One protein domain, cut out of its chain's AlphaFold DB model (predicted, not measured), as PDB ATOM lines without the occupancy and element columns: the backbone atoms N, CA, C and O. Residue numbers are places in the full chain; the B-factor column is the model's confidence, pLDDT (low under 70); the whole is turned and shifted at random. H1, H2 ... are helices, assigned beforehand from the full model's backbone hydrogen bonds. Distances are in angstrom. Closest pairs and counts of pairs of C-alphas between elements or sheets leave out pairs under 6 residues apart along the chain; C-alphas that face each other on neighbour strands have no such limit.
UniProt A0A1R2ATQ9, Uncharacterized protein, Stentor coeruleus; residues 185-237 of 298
ATOM      1  N   LEU A 185    -212.279-398.452-193.536       96.12
ATOM      2  CA  LEU A 185    -211.638-397.728-194.637       96.12
ATOM      3  C   LEU A 185    -212.651-397.270-195.691       96.12
ATOM      4  O   LEU A 185    -212.585-396.134-196.160       96.12
ATOM      5  N   ARG A 186    -213.629-398.114-196.042       95.38
ATOM      6  CA  ARG A 186    -214.715-397.734-196.963       95.38
ATOM      7  C   ARG A 186    -215.541-396.571-196.417       95.38
ATOM      8  O   ARG A 186    -215.856-395.648-197.170       95.38
ATOM      9  N   ASN A 187    -215.863-396.589-195.125       95.06
ATOM     10  CA  ASN A 187    -216.598-395.506-194.474       95.06
ATOM     11  C   ASN A 187    -215.778-394.210-194.430       95.06
ATOM     12  O   ASN A 187    -216.308-393.149-194.762       95.06
ATOM     13  N   SER A 188    -214.481-394.298-194.126       96.88
ATOM     14  CA  SER A 188    -213.556-393.158-194.155       96.88
ATOM     15  C   SER A 188    -213.457-392.536-195.553       96.88
ATOM     16  O   SER A 188    -213.650-391.330-195.718       96.88
ATOM     17  N   ILE A 189    -213.292-393.356-196.598       95.50
ATOM     18  CA  ILE A 189    -213.280-392.893-197.996       95.50
ATOM     19  C   ILE A 189    -214.596-392.196-198.358       95.50
ATOM     20  O   ILE A 189    -214.586-391.152-199.015       95.50
ATOM     21  N   LYS A 190    -215.736-392.741-197.919       96.44
ATOM     22  CA  LYS A 190    -217.050-392.127-198.144       96.44
ATOM     23  C   LYS A 190    -217.163-390.765-197.448       96.44
ATOM     24  O   LYS A 190    -217.670-389.823-198.059       96.44
ATOM     25  N   GLY A 191    -216.653-390.651-196.221       95.88
ATOM     26  CA  GLY A 191    -216.553-389.390-195.481       95.88
ATOM     27  C   GLY A 191    -215.704-388.354-196.218       95.88
ATOM     28  O   GLY A 191    -216.197-387.271-196.534       95.88
ATOM     29  N   LEU A 192    -214.479-388.719-196.605       95.38
ATOM     30  CA  LEU A 192    -213.561-387.847-197.347       95.38
ATOM     31  C   LEU A 192    -214.128-387.407-198.706       95.38
ATOM     32  O   LEU A 192    -213.960-386.258-199.120       95.38
ATOM     33  N   ALA A 193    -214.837-388.291-199.411       95.94
ATOM     34  CA  ALA A 193    -215.493-387.948-200.671       95.94
ATOM     35  C   ALA A 193    -216.598-386.893-200.478       95.94
ATOM     36  O   ALA A 193    -216.735-385.974-201.296       95.94
ATOM     37  N   GLN A 194    -217.361-386.997-199.388       95.62
ATOM     38  CA  GLN A 194    -218.379-386.015-199.035       95.62
ATOM     39  C   GLN A 194    -217.751-384.688-198.589       95.62
ATOM     40  O   GLN A 194    -218.198-383.626-199.028       95.62
ATOM     41  N   GLU A 195    -216.683-384.729-197.793       94.75
ATOM     42  CA  GLU A 195    -215.951-383.536-197.361       94.75
ATOM     43  C   GLU A 195    -215.372-382.781-198.565       94.75
ATOM     44  O   GLU A 195    -215.592-381.580-198.716       94.75
ATOM     45  N   LYS A 196    -214.762-383.492-199.520       94.19
ATOM     46  CA  LYS A 196    -214.298-382.921-200.795       94.19
ATOM     47  C   LYS A 196    -215.424-382.226-201.567       94.19
ATOM     48  O   LYS A 196    -215.216-381.153-202.144       94.19
ATOM     49  N   LYS A 197    -216.621-382.820-201.604       94.38
ATOM     50  CA  LYS A 197    -217.797-382.212-202.249       94.38
ATOM     51  C   LYS A 197    -218.222-380.932-201.527       94.38
ATOM     52  O   LYS A 197    -218.565-379.957-202.197       94.38
ATOM     53  N   ASN A 198    -218.164-380.916-200.197       94.38
ATOM     54  CA  ASN A 198    -218.466-379.739-199.385       94.38
ATOM     55  C   ASN A 198    -217.416-378.634-199.577       94.38
ATOM     56  O   ASN A 198    -217.800-377.507-199.884       94.38
ATOM     57  N   TYR A 199    -216.115-378.944-199.546       94.56
ATOM     58  CA  TYR A 199    -215.059-377.971-199.864       94.56
ATOM     59  C   TYR A 199    -215.241-377.355-201.249       94.56
ATOM     60  O   TYR A 199    -215.094-376.146-201.408       94.56
ATOM     61  N   LYS A 200    -215.627-378.153-202.254       94.12
ATOM     62  CA  LYS A 200    -215.908-377.638-203.603       94.12
ATOM     63  C   LYS A 200    -217.108-376.677-203.639       94.12
ATOM     64  O   LYS A 200    -217.139-375.768-204.467       94.12
ATOM     65  N   LYS A 201    -218.103-376.851-202.768       92.75
ATOM     66  CA  LYS A 201    -219.205-375.886-202.631       92.75
ATOM     67  C   LYS A 201    -218.734-374.617-201.924       92.75
ATOM     68  O   LYS A 201    -218.985-373.525-202.430       92.75
ATOM     69  N   ASN A 202    -217.995-374.766-200.827       93.81
ATOM     70  CA  ASN A 202    -217.484-373.646-200.036       93.81
ATOM     71  C   ASN A 202    -216.529-372.765-200.853       93.81
ATOM     72  O   ASN A 202    -216.655-371.546-200.824       93.81
ATOM     73  N   ILE A 203    -215.635-373.354-201.659       92.94
ATOM     74  CA  ILE A 203    -214.756-372.581-202.553       92.94
ATOM     75  C   ILE A 203    -215.561-371.815-203.615       92.94
ATOM     76  O   ILE A 203    -215.215-370.691-203.955       92.94
ATOM     77  N   GLY A 204    -216.669-372.379-204.110       89.56
ATOM     78  CA  GLY A 204    -217.567-371.686-205.037       89.56
ATOM     79  C   GLY A 204    -218.258-370.480-204.395       89.56
ATOM     80  O   GLY A 204    -218.331-369.412-205.006       89.56
ATOM     81  N   GLN A 205    -218.715-370.624-203.148       91.50
ATOM     82  CA  GLN A 205    -219.285-369.524-202.363       91.50
ATOM     83  C   GLN A 205    -218.241-368.441-202.083       91.50
ATOM     84  O   GLN A 205    -218.498-367.267-202.335       91.50
ATOM     85  N   PHE A 206    -217.041-368.834-201.652       91.50
ATOM     86  CA  PHE A 206    -215.932-367.914-201.422       91.50
ATOM     87  C   PHE A 206    -215.566-367.135-202.691       91.50
ATOM     88  O   PHE A 206    -215.501-365.910-202.664       91.50
ATOM     89  N   ASN A 207    -215.444-367.812-203.835       89.56
ATOM     90  CA  ASN A 207    -215.184-367.156-205.118       89.56
ATOM     91  C   ASN A 207    -216.309-366.192-205.526       89.56
ATOM     92  O   ASN A 207    -216.039-365.159-206.135       89.56
ATOM     93  N   SER A 208    -217.559-366.502-205.178       90.50
ATOM     94  CA  SER A 208    -218.697-365.608-205.431       90.50
ATOM     95  C   SER A 208    -218.614-364.340-204.577       90.50
ATOM     96  O   SER A 208    -218.845-363.243-205.087       90.50
ATOM     97  N   ILE A 209    -218.218-364.474-203.307       91.00
ATOM     98  CA  ILE A 209    -217.971-363.342-202.403       91.00
ATOM     99  C   ILE A 209    -216.809-362.490-202.925       91.00
ATOM    100  O   ILE A 209    -216.960-361.277-203.056       91.00
ATOM    101  N   LEU A 210    -215.687-363.109-203.303       88.75
ATOM    102  CA  LEU A 210    -214.543-362.402-203.889       88.75
ATOM    103  C   LEU A 210    -214.939-361.625-205.150       88.75
ATOM    104  O   LEU A 210    -214.580-360.459-205.299       88.75
ATOM    105  N   ALA A 211    -215.718-362.242-206.040       89.12
ATOM    106  CA  ALA A 211    -216.203-361.583-207.249       89.12
ATOM    107  C   ALA A 211    -217.108-360.382-206.931       89.12
ATOM    108  O   ALA A 211    -217.019-359.355-207.604       89.12
ATOM    109  N   TYR A 212    -217.959-360.487-205.907       92.44
ATOM    110  CA  TYR A 212    -218.782-359.372-205.441       92.44
ATOM    111  C   TYR A 212    -217.930-358.232-204.868       92.44
ATOM    112  O   TYR A 212    -218.092-357.088-205.279       92.44
ATOM    113  N   MET A 213    -216.975-358.537-203.985       89.75
ATOM    114  CA  MET A 213    -216.082-357.532-203.395       89.75
ATOM    115  C   MET A 213    -215.241-356.815-204.460       89.75
ATOM    116  O   MET A 213    -215.102-355.595-204.417       89.75
ATOM    117  N   LYS A 214    -214.773-357.549-205.475       88.62
ATOM    118  CA  LYS A 214    -214.084-356.971-206.632       88.62
ATOM    119  C   LYS A 214    -214.977-356.022-207.435       88.62
ATOM    120  O   LYS A 214    -214.522-354.958-207.841       88.62
ATOM    121  N   LYS A 215    -216.253-356.373-207.648       89.25
ATOM    122  CA  LYS A 215    -217.230-355.479-208.303       89.25
ATOM    123  C   LYS A 215    -217.482-354.200-207.503       89.25
ATOM    124  O   LYS A 215    -217.721-353.166-208.110       89.25
ATOM    125  N   GLN A 216    -217.399-354.268-206.175       90.31
ATOM    126  CA  GLN A 216    -217.507-353.108-205.284       90.31
ATOM    127  C   GLN A 216    -216.211-352.277-205.208       90.31
ATOM    128  O   GLN A 216    -216.138-351.330-204.432       90.31
ATOM    129  N   GLY A 217    -215.181-352.620-205.990       86.44
ATOM    130  CA  GLY A 217    -213.912-351.889-206.021       86.44
ATOM    131  C   GLY A 217    -213.011-352.142-204.810       86.44
ATOM    132  O   GLY A 217    -212.033-351.422-204.627       86.44
ATOM    133  N   VAL A 218    -213.304-353.157-203.988       84.94
ATOM    134  CA  VAL A 218    -212.431-353.534-202.870       84.94
ATOM    135  C   VAL A 218    -211.144-354.149-203.442       84.94
ATOM    136  O   VAL A 218    -211.241-355.060-204.269       84.94
ATOM    137  N   PRO A 219    -209.944-353.713-203.013       82.44
ATOM    138  CA  PRO A 219    -208.668-354.217-203.523       82.44
ATOM    139  C   PRO A 219    -208.306-355.565-202.879       82.44
ATOM    140  O   PRO A 219    -207.288-355.717-202.204       82.44
ATOM    141  N   VAL A 220    -209.167-356.566-203.063       81.25
ATOM    142  CA  VAL A 220    -209.062-357.862-202.378       81.25
ATOM    143  C   VAL A 220    -207.757-358.581-202.725       81.25
ATOM    144  O   VAL A 220    -207.139-359.196-201.859       81.25
ATOM    145  N   GLU A 221    -207.296-358.465-203.970       80.25
ATOM    146  CA  GLU A 221    -206.030-359.039-204.422       80.25
ATOM    147  C   GLU A 221    -204.816-358.435-203.697       80.25
ATOM    148  O   GLU A 221    -203.884-359.171-203.374       80.25
ATOM    149  N   GLN A 222    -204.844-357.135-203.375       80.69
ATOM    150  CA  GLN A 222    -203.766-356.475-202.629       80.69
ATOM    151  C   GLN A 222    -203.752-356.932-201.170       80.69
ATOM    152  O   GLN A 222    -202.705-357.340-200.681       80.69
ATOM    153  N   CYS A 223    -204.911-356.982-200.504       80.69
ATOM    154  CA  CYS A 223    -204.991-357.464-199.122       80.69
ATOM    155  C   CYS A 223    -204.546-358.929-198.983       80.69
ATOM    156  O   CYS A 223    -203.862-359.288-198.024       80.69
ATOM    157  N   ILE A 224    -204.908-359.789-199.943       82.56
ATOM    158  CA  ILE A 224    -204.457-361.187-199.957       82.56
ATOM    159  C   ILE A 224    -202.935-361.251-200.140       82.56
ATOM    160  O   ILE A 224    -202.261-362.004-199.435       82.56
ATOM    161  N   GLN A 225    -202.379-360.455-201.055       81.88
ATOM    162  CA  GLN A 225    -200.943-360.430-201.316       81.88
ATOM    163  C   GLN A 225    -200.142-359.882-200.126       81.88
ATOM    164  O   GLN A 225    -199.152-360.497-199.726       81.88
ATOM    165  N   GLU A 226    -200.608-358.809-199.488       84.00
ATOM    166  CA  GLU A 226    -200.027-358.262-198.258       84.00
ATOM    167  C   GLU A 226    -200.044-359.283-197.117       84.00
ATOM    168  O   GLU A 226    -199.052-359.427-196.400       84.00
ATOM    169  N   PHE A 227    -201.127-360.052-196.977       83.81
ATOM    170  CA  PHE A 227    -201.210-361.121-195.984       83.81
ATOM    171  C   PHE A 227    -200.196-362.245-196.253       83.81
ATOM    172  O   PHE A 227    -199.512-362.703-195.329       83.81
ATOM    173  N   TYR A 228    -200.041-362.670-197.511       79.12
ATOM    174  CA  TYR A 228    -199.016-363.651-197.894       79.12
ATOM    175  C   TYR A 228    -197.596-363.129-197.667       79.12
ATOM    176  O   TYR A 228    -196.720-363.874-197.224       79.12
ATOM    177  N   GLU A 229    -197.335-361.855-197.938       81.56
ATOM    178  CA  GLU A 229    -196.029-361.253-197.679       81.56
ATOM    179  C   GLU A 229    -195.749-361.097-196.182       81.56
ATOM    180  O   GLU A 229    -194.628-361.353-195.735       81.56
ATOM    181  N   PHE A 230    -196.752-360.719-195.391       79.00
ATOM    182  CA  PHE A 230    -196.644-360.587-193.941       79.00
ATOM    183  C   PHE A 230    -196.354-361.935-193.268       79.00
ATOM    184  O   PHE A 230    -195.451-362.034-192.432       79.00
ATOM    185  N   THR A 231    -197.064-362.989-193.670       72.44
ATOM    186  CA  THR A 231    -196.863-364.351-193.148       72.44
ATOM    187  C   THR A 231    -195.507-364.930-193.561       72.44
ATOM    188  O   THR A 231    -194.760-365.387-192.695       72.44
ATOM    189  N   ASN A 232    -195.102-364.785-194.828       70.69
ATOM    190  CA  ASN A 232    -193.778-365.220-195.294       70.69
ATOM    191  C   ASN A 232    -192.618-364.451-194.633       70.69
ATOM    192  O   ASN A 232    -191.562-365.027-194.362       70.69
ATOM    193  N   LYS A 233    -192.775-363.150-194.351       65.94
ATOM    194  CA  LYS A 233    -191.765-362.362-193.615       65.94
ATOM    195  C   LYS A 233    -191.641-362.822-192.158       65.94
ATOM    196  O   LYS A 233    -190.536-362.809-191.611       65.94
ATOM    197  N   LYS A 234    -192.744-363.253-191.539       60.81
ATOM    198  CA  LYS A 234    -192.757-363.813-190.179       60.81
ATOM    199  C   LYS A 234    -192.088-365.194-190.129       60.81
ATOM    200  O   LYS A 234    -191.305-365.444-189.219       60.81
ATOM    201  N   GLU A 235    -192.299-366.037-191.139       56.75
ATOM    202  CA  GLU A 235    -191.620-367.338-191.259       56.75
ATOM    203  C   GLU A 235    -190.128-367.210-191.596       56.75
ATOM    204  O   GLU A 235    -189.313-367.899-190.990       56.75
ATOM    205  N   LYS A 236    -189.725-366.278-192.475       56.50
ATOM    206  CA  LYS A 236    -188.297-366.025-192.762       56.50
ATOM    207  C   LYS A 236    -187.515-365.508-191.554       56.50
ATOM    208  O   LYS A 236    -186.347-365.853-191.407       56.50
ATOM    209  N   LYS A 237    -188.140-364.733-190.656       54.12
ATOM    210  CA  LYS A 237    -187.519-364.373-189.365       54.12
ATOM    211  C   LYS A 237    -187.297-365.592-188.460       54.12
ATOM    212  O   LYS A 237    -186.352-365.588-187.680       54.12
TER     213      LYS A 237
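Overview. This is residues 185 to 237 of the 298 residues of an uncharacterized protein of Stentor coeruleus (UniProt A0A1R2ATQ9). A long straight helix, H1, and a shorter one, H2, meet at their ends by a tight link and make an open, flat L or V, with the rest of both arms standing free. The printed part has 53 residues with two named helices in the order H1, H2, no named strand, and is all helix. It is extended, with a radius of gyration of the C-alphas of 16.8 A, and spans 43 by 36 by 6 A.

Along the chain. H1, residues 185 to 215, runs 44.8 A from C-alpha 185 at (-211.638, -397.728, -194.637) to C-alpha 215 at (-217.230, -355.479, -208.303). H2, residues 220 to 237, runs 26.0 A and ends with C-alpha 237 at (-187.519, -364.373, -189.365).

Arrangement. H1 and H2 only just touch, and only at the corner by their link, with 3 pairs of C-alphas within 8 A. H1 touches H2 with residues 210 to 214 alone, and H2 touches H1 with residue 220 alone; the closest C-alphas of the two helices, those of Lys 214 and Val 220, are 6.6 A apart. The helices run opposite ways at a steep tilt of 59 degrees. In H1 and H2 every O i to N i+4 pair is within hydrogen-bond range.

Size, cuts and confidence. The two C-alphas farthest apart, of Leu 185 and Gly 217, are 47.3 A apart. The printed part has no cut. Mean pLDDT of the printed part is 86.1, and residues 233 to 237 are under 70.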